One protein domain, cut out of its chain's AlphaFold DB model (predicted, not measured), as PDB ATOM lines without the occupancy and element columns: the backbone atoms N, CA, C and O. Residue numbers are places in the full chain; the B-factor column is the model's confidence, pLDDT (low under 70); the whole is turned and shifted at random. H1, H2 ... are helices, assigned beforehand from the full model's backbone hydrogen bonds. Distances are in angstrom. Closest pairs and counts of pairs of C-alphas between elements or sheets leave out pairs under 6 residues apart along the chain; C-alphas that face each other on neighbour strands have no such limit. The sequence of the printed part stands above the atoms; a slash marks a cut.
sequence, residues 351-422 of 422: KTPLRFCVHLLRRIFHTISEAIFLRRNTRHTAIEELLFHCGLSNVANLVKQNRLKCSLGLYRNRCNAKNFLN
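Overview. This is residues 351 to 422 of the 422 residues of the protein "Methyltransf_21 domain-containing protein" of uncultured bacterium (UniProt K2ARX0). The longest helix, H3, meets the last part of H1 near its own middle, and from there the two spread as a V, while short H2 folds back on the first part of H3. Residues 351 to 365 and 416 to 422 stick out at the open end. The printed part has 72 residues, with named helices H1, H2, H3 in that order and no named strand: all helix, extended, radius of gyration of the C-alphas 17.3 A, spans 60 by 23 by 15 A.

Along the chain. H3, residues 393 to 419, measures 38.8 A from first to last C-alpha, ending at (122.429, 116.764, 83.893). H2 is residues 382 to 389. H1, residues 353 to 376, measures 34.5 A from (140.428, 116.012, 96.330).

Arrangement. H3, with residues 393 to 400 alone, touches H2 in a helical hairpin, opposite ways at a shallow tilt of 26 degrees; their closest C-alphas, Glu 384 and Ala 396, are 5.0 A apart. H3, with residues 404 to 408 alone, touches residues 370 to 374 of H1, opposite ways at a steep tilt of 39 degrees; the closest C-alphas, Leu 374 and Leu 404, are 7.1 A apart. H1 and H2 are apart. In H1, H2 and H3 every O i to N i+4 pair is within hydrogen-bond range.

Size, cuts and confidence. The farthest C-alphas, Lys 351 and Cys 390, are 60.3 A apart. The printed part has no cut, and both links are tight. pLDDT is under 70 at residues 351 to 356, 359 and 417 to 422.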
ATOM      1  N   LYS A 351     139.785 114.590 102.218       55.09
ATOM      2  CA  LYS A 351     138.873 113.427 102.157       55.09
ATOM      3  C   LYS A 351     138.408 113.049 100.747       55.09
ATOM      4  O   LYS A 351     138.176 111.870 100.521       55.09
ATOM      5  N   THR A 352     138.335 113.983  99.788       55.94
ATOM      6  CA  THR A 352     138.064 113.680  98.360       55.94
ATOM      7  C   THR A 352     138.555 114.809  97.427       55.94
ATOM      8  O   THR A 352     137.734 115.579  96.915       55.94
ATOM      9  N   PRO A 353     139.871 114.935  97.163       62.19
ATOM     10  CA  PRO A 353     140.428 116.012  96.330       62.19
ATOM     11  C   PRO A 353     139.883 115.988  94.896       62.19
ATOM     12  O   PRO A 353     139.585 117.032  94.322       62.19
ATOM     13  N   LEU A 354     139.639 114.791  94.350       63.72
ATOM     14  CA  LEU A 354     139.100 114.621  93.002       63.72
ATOM     15  C   LEU A 354     137.685 115.200  92.863       63.72
ATOM     16  O   LEU A 354     137.401 115.890  91.890       63.72
ATOM     17  N   ARG A 355     136.804 114.993  93.853       61.88
ATOM     18  CA  ARG A 355     135.438 115.546  93.824       61.88
ATOM     19  C   ARG A 355     135.451 117.068  93.883       61.88
ATOM     20  O   ARG A 355     134.728 117.705  93.126       61.88
ATOM     21  N   PHE A 356     136.291 117.654  94.736       67.50
ATOM     22  CA  PHE A 356     136.437 119.107  94.819       67.50
ATOM     23  C   PHE A 356     136.977 119.700  93.508       67.50
ATOM     24  O   PHE A 356     136.395 120.651  92.988       67.50
ATOM     25  N   CYS A 357     138.018 119.099  92.924       70.69
ATOM     26  CA  CYS A 357     138.559 119.518  91.628       70.69
ATOM     27  C   CYS A 357     137.525 119.386  90.501       70.69
ATOM     28  O   CYS A 357     137.372 120.311  89.710       70.69
ATOM     29  N   VAL A 358     136.761 118.290  90.454       71.06
ATOM     30  CA  VAL A 358     135.674 118.097  89.477       71.06
ATOM     31  C   VAL A 358     134.573 119.146  89.659       71.06
ATOM     32  O   VAL A 358     134.108 119.713  88.674       71.06
ATOM     33  N   HIS A 359     134.176 119.458  90.896       69.44
ATOM     34  CA  HIS A 359     133.204 120.519  91.168       69.44
ATOM     35  C   HIS A 359     133.714 121.903  90.748       69.44
ATOM     36  O   HIS A 359     132.965 122.664  90.137       69.44
ATOM     37  N   LEU A 360     134.979 122.221  91.033       72.69
ATOM     38  CA  LEU A 360     135.592 123.490  90.644       72.69
ATOM     39  C   LEU A 360     135.703 123.617  89.118       72.69
ATOM     40  O   LEU A 360     135.299 124.638  88.568       72.69
ATOM     41  N   LEU A 361     136.167 122.568  88.430       75.00
ATOM     42  CA  LEU A 361     136.250 122.515  86.967       75.00
ATOM     43  C   LEU A 361     134.870 122.635  86.315       75.00
ATOM     44  O   LEU A 361     134.711 123.407  85.373       75.00
ATOM     45  N   ARG A 362     133.851 121.948  86.849       73.88
ATOM     46  CA  ARG A 362     132.458 122.098  86.395       73.88
ATOM     47  C   ARG A 362     131.962 123.531  86.564       73.88
ATOM     48  O   ARG A 362     131.326 124.056  85.656       73.88
ATOM     49  N   ARG A 363     132.277 124.183  87.689       72.75
ATOM     50  CA  ARG A 363     131.885 125.579  87.937       72.75
ATOM     51  C   ARG A 363     132.571 126.541  86.970       72.75
ATOM     52  O   ARG A 363     131.905 127.403  86.416       72.75
ATOM     53  N   ILE A 364     133.870 126.363  86.726       77.94
ATOM     54  CA  ILE A 364     134.633 127.155  85.750       77.94
ATOM     55  C   ILE A 364     134.060 126.962  84.342       77.94
ATOM     56  O   ILE A 364     133.795 127.945  83.653       77.94
ATOM     57  N   PHE A 365     133.809 125.715  83.934       78.56
ATOM     58  CA  PHE A 365     133.220 125.408  82.632       78.56
ATOM     59  C   PHE A 365     131.841 126.057  82.465       78.56
ATOM     60  O   PHE A 365     131.574 126.654  81.426       78.56
ATOM     61  N   HIS A 366     131.003 126.018  83.505       76.62
ATOM     62  CA  HIS A 366     129.690 126.663  83.503       76.62
ATOM     63  C   HIS A 366     129.795 128.189  83.355       76.62
ATOM     64  O   HIS A 366     129.098 128.789  82.540       76.62
ATOM     65  N   THR A 367     130.709 128.833  84.088       79.94
ATOM     66  CA  THR A 367     130.950 130.280  83.960       79.94
ATOM     67  C   THR A 367     131.427 130.648  82.553       79.94
ATOM     68  O   THR A 367     130.950 131.620  81.969       79.94
ATOM     69  N   ILE A 368     132.333 129.854  81.970       83.25
ATOM     70  CA  ILE A 368     132.820 130.061  80.599       83.25
ATOM     71  C   ILE A 368     131.683 129.868  79.587       83.25
ATOM     72  O   ILE A 368     131.533 130.681  78.675       83.25
ATOM     73  N   SER A 369     130.856 128.833  79.744       82.69
ATOM     74  CA  SER A 369     129.748 128.565  78.825       82.69
ATOM     75  C   SER A 369     128.692 129.670  78.851       82.69
ATOM     76  O   SER A 369     128.203 130.074  77.796       82.69
ATOM     77  N   GLU A 370     128.394 130.223  80.029       86.38
ATOM     78  CA  GLU A 370     127.520 131.393  80.165       86.38
ATOM     79  C   GLU A 370     128.114 132.640  79.504       86.38
ATOM     80  O   GLU A 370     127.414 133.344  78.775       86.38
ATOM     81  N   ALA A 371     129.413 132.895  79.694       83.19
ATOM     82  CA  ALA A 371     130.093 134.020  79.056       83.19
ATOM     83  C   ALA A 371     130.078 133.903  77.520       83.19
ATOM     84  O   ALA A 371     129.802 134.880  76.820       83.19
ATOM     85  N   ILE A 372     130.306 132.699  76.979       85.81
ATOM     86  CA  ILE A 372     130.203 132.420  75.537       85.81
ATOM     87  C   ILE A 372     128.767 132.638  75.047       85.81
ATOM     88  O   ILE A 372     128.569 133.251  73.995       85.81
ATOM     89  N   PHE A 373     127.765 132.164  75.795       86.88
ATOM     90  CA  PHE A 373     126.356 132.362  75.462       86.88
ATOM     91  C   PHE A 373     126.001 133.850  75.392       86.88
ATOM     92  O   PHE A 373     125.450 134.297  74.384       86.88
ATOM     93  N   LEU A 374     126.363 134.632  76.411       84.69
ATOM     94  CA  LEU A 374     126.115 136.074  76.433       84.69
ATOM     95  C   LEU A 374     126.817 136.774  75.270       84.69
ATOM     96  O   LEU A 374     126.171 137.536  74.555       84.69
ATOM     97  N   ARG A 375     128.094 136.452  75.010       84.06
ATOM     98  CA  ARG A 375     128.865 137.025  73.893       84.06
ATOM     99  C   ARG A 375     128.191 136.775  72.541       84.06
ATOM    100  O   ARG A 375     128.138 137.684  71.714       84.06
ATOM    101  N   ARG A 376     127.637 135.576  72.328       84.25
ATOM    102  CA  ARG A 376     126.896 135.216  71.104       84.25
ATOM    103  C   ARG A 376     125.546 135.932  70.975       84.25
ATOM    104  O   ARG A 376     125.085 136.127  69.857       84.25
ATOM    105  N   ASN A 377     124.942 136.358  72.084       83.56
ATOM    106  CA  ASN A 377     123.620 136.998  72.125       83.56
ATOM    107  C   ASN A 377     123.671 138.534  72.254       83.56
ATOM    108  O   ASN A 377     122.663 139.165  72.578       83.56
ATOM    109  N   THR A 378     124.827 139.145  71.981       80.62
ATOM    110  CA  THR A 378     125.061 140.596  72.105       80.62
ATOM    111  C   THR A 378     124.395 141.445  71.025       80.62
ATOM    112  O   THR A 378     124.210 142.646  71.255       80.62
ATOM    113  N   ARG A 379     124.037 140.847  69.877       89.06
ATOM    114  CA  ARG A 379     123.350 141.538  68.776       89.06
ATOM    115  C   ARG A 379     122.013 142.108  69.240       89.06
ATOM    116  O   ARG A 379     121.344 141.514  70.094       89.06
ATOM    117  N   HIS A 380     121.664 143.260  68.679       92.38
ATOM    118  CA  HIS A 380     120.399 143.912  68.966       92.38
ATOM    119  C   HIS A 380     119.245 143.189  68.279       92.38
ATOM    120  O   HIS A 380     119.398 142.616  67.202       92.38
ATOM    121  N   THR A 381     118.096 143.166  68.946       92.12
ATOM    122  CA  THR A 381     116.834 142.754  68.325       92.12
ATOM    123  C   THR A 381     116.255 143.904  67.504       92.12
ATOM    124  O   THR A 381     116.598 145.061  67.732       92.12
ATOM    125  N   ALA A 382     115.305 143.617  66.611       93.44
ATOM    126  CA  ALA A 382     114.621 144.656  65.834       93.44
ATOM    127  C   ALA A 382     113.923 145.717  66.715       93.44
ATOM    128  O   ALA A 382     113.741 146.853  66.282       93.44
ATOM    129  N   ILE A 383     113.519 145.341  67.935       93.81
ATOM    130  CA  ILE A 383     112.932 146.244  68.934       93.81
ATOM    131  C   ILE A 383     114.018 147.134  69.545       93.81
ATOM    132  O   ILE A 383     113.853 148.348  69.604       93.81
ATOM    133  N   GLU A 384     115.143 146.546  69.961       95.44
ATOM    134  CA  GLU A 384     116.293 147.293  70.493       95.44
ATOM    135  C   GLU A 384     116.833 148.288  69.455       95.44
ATOM    136  O   GLU A 384     117.082 149.443  69.787       95.44
ATOM    137  N   GLU A 385     116.952 147.876  68.191       96.94
ATOM    138  CA  GLU A 385     117.375 148.744  67.084       96.94
ATOM    139  C   GLU A 385     116.410 149.911  66.855       96.94
ATOM    140  O   GLU A 385     116.861 151.042  66.686       96.94
ATOM    141  N   LEU A 386     115.094 149.662  66.898       96.75
ATOM    142  CA  LEU A 386     114.085 150.717  66.783       96.75
ATOM    143  C   LEU A 386     114.211 151.737  67.924       96.75
ATOM    144  O   LEU A 386     114.207 152.941  67.678       96.75
ATOM    145  N   LEU A 387     114.367 151.266  69.164       96.88
ATOM    146  CA  LEU A 387     114.536 152.134  70.330       96.88
ATOM    147  C   LEU A 387     115.815 152.979  70.222       96.88
ATOM    148  O   LEU A 387     115.759 154.190  70.437       96.88
ATOM    149  N   PHE A 388     116.946 152.384  69.827       96.81
ATOM    150  CA  PHE A 388     118.186 153.134  69.587       96.81
ATOM    151  C   PHE A 388     118.037 154.163  68.464       96.81
ATOM    152  O   PHE A 388     118.468 155.303  68.629       96.81
ATOM    153  N   HIS A 389     117.402 153.791  67.349       96.31
ATOM    154  CA  HIS A 389     117.156 154.698  66.226       96.31
ATOM    155  C   HIS A 389     116.355 155.936  66.649       96.31
ATOM    156  O   HIS A 389     116.656 157.049  66.225       96.31
ATOM    157  N   CYS A 390     115.375 155.756  67.536       95.94
ATOM    158  CA  CYS A 390     114.566 156.839  68.084       95.94
ATOM    159  C   CYS A 390     115.229 157.583  69.260       95.94
ATOM    160  O   CYS A 390     114.580 158.417  69.890       95.94
ATOM    161  N   GLY A 391     116.498 157.309  69.584       95.62
ATOM    162  CA  GLY A 391     117.230 157.972  70.672       95.62
ATOM    163  C   GLY A 391     116.828 157.527  72.084       95.62
ATOM    164  O   GLY A 391     117.111 158.227  73.050       95.62
ATOM    165  N   LEU A 392     116.180 156.367  72.231       96.06
ATOM    166  CA  LEU A 392     115.692 155.822  73.505       96.06
ATOM    167  C   LEU A 392     116.686 154.815  74.106       96.06
ATOM    168  O   LEU A 392     116.327 153.691  74.462       96.06
ATOM    169  N   SER A 393     117.959 155.202  74.213       95.81
ATOM    170  CA  SER A 393     119.052 154.305  74.620       95.81
ATOM    171  C   SER A 393     118.846 153.669  75.999       95.81
ATOM    172  O   SER A 393     119.168 152.497  76.181       95.81
ATOM    173  N   ASN A 394     118.281 154.403  76.963       94.75
ATOM    174  CA  ASN A 394     118.008 153.878  78.307       94.75
ATOM    175  C   ASN A 394     116.992 152.729  78.260       94.75
ATOM    176  O   ASN A 394     117.243 151.656  78.811       94.75
ATOM    177  N   VAL A 395     115.897 152.914  77.518       96.19
ATOM    178  CA  VAL A 395     114.872 151.882  77.317       96.19
ATOM    179  C   VAL A 395     115.430 150.711  76.506       96.19
ATOM    180  O   VAL A 395     115.220 149.557  76.870       96.19
ATOM    181  N   ALA A 396     116.199 150.976  75.445       96.62
ATOM    182  CA  ALA A 396     116.840 149.930  74.647       96.62
ATOM    183  C   ALA A 396     117.767 149.050  75.505       96.62
ATOM    184  O   ALA A 396     117.729 147.820  75.422       96.62
ATOM    185  N   ASN A 397     118.562 149.676  76.377       96.00
ATOM    186  CA  ASN A 397     119.444 148.982  77.307       96.00
ATOM    187  C   ASN A 397     118.661 148.179  78.351       96.00
ATOM    188  O   ASN A 397     119.029 147.033  78.605       96.00
ATOM    189  N   LEU A 398     117.575 148.725  78.904       96.00
ATOM    190  CA  LEU A 398     116.681 148.005  79.816       96.00
ATOM    191  C   LEU A 398     116.113 146.739  79.156       96.00
ATOM    192  O   LEU A 398     116.244 145.638  79.696       96.00
ATOM    193  N   VAL A 399     115.544 146.875  77.954       94.31
ATOM    194  CA  VAL A 399     114.982 145.751  77.185       94.31
ATOM    195  C   VAL A 399     116.056 144.698  76.904       94.31
ATOM    196  O   VAL A 399     115.839 143.508  77.147       94.31
ATOM    197  N   LYS A 400     117.249 145.123  76.472       94.00
ATOM    198  CA  LYS A 400     118.384 144.228  76.218       94.00
ATOM    199  C   LYS A 400     118.829 143.489  77.482       94.00
ATOM    200  O   LYS A 400     119.040 142.276  77.436       94.00
ATOM    201  N   GLN A 401     118.962 144.190  78.609       94.19
ATOM    202  CA  GLN A 401     119.339 143.595  79.894       94.19
ATOM    203  C   GLN A 401     118.324 142.533  80.329       94.19
ATOM    204  O   GLN A 401     118.715 141.408  80.655       94.19
ATOM    205  N   ASN A 402     117.027 142.845  80.253       93.38
ATOM    206  CA  ASN A 402     115.957 141.910  80.595       93.38
ATOM    207  C   ASN A 402     115.937 140.692  79.660       93.38
ATOM    208  O   ASN A 402     115.904 139.553  80.135       93.38
ATOM    209  N   ARG A 403     116.067 140.894  78.340       91.38
ATOM    210  CA  ARG A 403     116.167 139.795  77.365       91.38
ATOM    211  C   ARG A 403     117.337 138.866  77.674       91.38
ATOM    212  O   ARG A 403     117.164 137.645  77.652       91.38
ATOM    213  N   LEU A 404     118.524 139.421  77.928       90.62
ATOM    214  CA  LEU A 404     119.730 138.641  78.215       90.62
ATOM    215  C   LEU A 404     119.596 137.866  79.526       90.62
ATOM    216  O   LEU A 404     119.930 136.681  79.556       90.62
ATOM    217  N   LYS A 405     119.044 138.491  80.574       90.38
ATOM    218  CA  LYS A 405     118.740 137.836  81.854       90.38
ATOM    219  C   LYS A 405     117.814 136.631  81.659       90.38
ATOM    220  O   LYS A 405     118.136 135.534  82.115       90.38
ATOM    221  N   CYS A 406     116.711 136.805  80.932       89.06
ATOM    222  CA  CYS A 406     115.747 135.735  80.653       89.06
ATOM    223  C   CYS A 406     116.345 134.626  79.771       89.06
ATOM    224  O   CYS A 406     116.206 133.438  80.061       89.06
ATOM    225  N   SER A 407     117.079 135.001  78.723       88.25
ATOM    226  CA  SER A 407     117.728 134.058  77.805       88.25
ATOM    227  C   SER A 407     118.792 133.211  78.509       88.25
ATOM    228  O   SER A 407     118.874 132.003  78.280       88.25
ATOM    229  N   LEU A 408     119.564 133.821  79.415       87.38
ATOM    230  CA  LEU A 408     120.517 133.114  80.268       87.38
ATOM    231  C   LEU A 408     119.804 132.158  81.237       87.38
ATOM    232  O   LEU A 408     120.267 131.036  81.436       87.38
ATOM    233  N   GLY A 409     118.655 132.560  81.788       85.56
ATOM    234  CA  GLY A 409     117.791 131.686  82.587       85.56
ATOM    235  C   GLY A 409     117.351 130.429  81.826       85.56
ATOM    236  O   GLY A 409     117.558 129.315  82.303       85.56
ATOM    237  N   LEU A 410     116.838 130.575  80.597       85.69
ATOM    238  CA  LEU A 410     116.463 129.426  79.753       85.69
ATOM    239  C   LEU A 410     117.649 128.541  79.386       85.69
ATOM    240  O   LEU A 410     117.499 127.324  79.254       85.69
ATOM    241  N   TYR A 411     118.817 129.142  79.163       84.62
ATOM    242  CA  TYR A 411     120.040 128.395  78.908       84.62
ATOM    243  C   TYR A 411     120.404 127.519  80.117       84.62
ATOM    244  O   TYR A 411     120.591 126.313  79.957       84.62
ATOM    245  N   ARG A 412     120.386 128.089  81.331       83.31
ATOM    246  CA  ARG A 412     120.619 127.360  82.589       83.31
ATOM    247  C   ARG A 412     119.623 126.221  82.793       83.31
ATOM    248  O   ARG A 412     120.041 125.104  83.089       83.31
ATOM    249  N   ASN A 413     118.330 126.462  82.562       81.94
ATOM    250  CA  ASN A 413     117.297 125.425  82.682       81.94
ATOM    251  C   ASN A 413     117.580 124.237  81.748       81.94
ATOM    252  O   ASN A 413     117.512 123.084  82.171       81.94
ATOM    253  N   ARG A 414     117.981 124.511  80.498       81.00
ATOM    254  CA  ARG A 414     118.352 123.471  79.525       81.00
ATOM    255  C   ARG A 414     119.618 122.707  79.921       81.00
ATOM    256  O   ARG A 414     119.664 121.492  79.743       81.00
ATOM    257  N   CYS A 415     120.632 123.386  80.453       78.69
ATOM    258  CA  CYS A 415     121.848 122.742  80.954       78.69
ATOM    259  C   CYS A 415     121.561 121.830  82.155       78.69
ATOM    260  O   CYS A 415     122.071 120.713  82.202       78.69
ATOM    261  N   ASN A 416     120.707 122.268  83.081       71.81
ATOM    262  CA  ASN A 416     120.328 121.475  84.249       71.81
ATOM    263  C   ASN A 416     119.498 120.246  83.866       71.81
ATOM    264  O   ASN A 416     119.800 119.157  84.342       71.81
ATOM    265  N   ALA A 417     118.527 120.379  82.956       66.50
ATOM    266  CA  ALA A 417     117.728 119.247  82.478       66.50
ATOM    267  C   ALA A 417     118.592 118.129  81.858       66.50
ATOM    268  O   ALA A 417     118.335 116.950  82.080       66.50
ATOM    269  N   LYS A 418     119.666 118.485  81.138       59.59
ATOM    270  CA  LYS A 418     120.618 117.510  80.573       59.59
ATOM    271  C   LYS A 418     121.466 116.785  81.622       59.59
ATOM    272  O   LYS A 418     121.943 115.693  81.344       59.59
ATOM    273  N   ASN A 419     121.652 117.368  82.807       53.00
ATOM    274  CA  ASN A 419     122.429 116.764  83.893       53.00
ATOM    275  C   ASN A 419     121.609 115.798  84.772       53.00
ATOM    276  O   ASN A 419     122.210 115.107  85.580       53.00
ATOM    277  N   PHE A 420     120.277 115.764  84.641       41.16
ATOM    278  CA  PHE A 420     119.397 114.811  85.343       41.16
ATOM    279  C   PHE A 420     119.104 113.536  84.532       41.16
ATOM    280  O   PHE A 420     118.525 112.597  85.068       41.16
ATOM    281  N   LEU A 421     119.472 113.511  83.246       36.78
ATOM    282  CA  LEU A 421     119.257 112.384  82.325       36.78
ATOM    283  C   LEU A 421     120.516 111.517  82.107       36.78
ATOM    284  O   LEU A 421     120.461 110.569  81.330       36.78
ATOM    285  N   ASN A 422     121.617 111.832  82.793       32.81
ATOM    286  CA  ASN A 422     122.860 111.053  82.887       32.81
ATOM    287  C   ASN A 422     123.171 110.806  84.363       32.81
ATOM    288  O   ASN A 422     123.868 109.811  84.654       32.81
TER     289      ASN A 422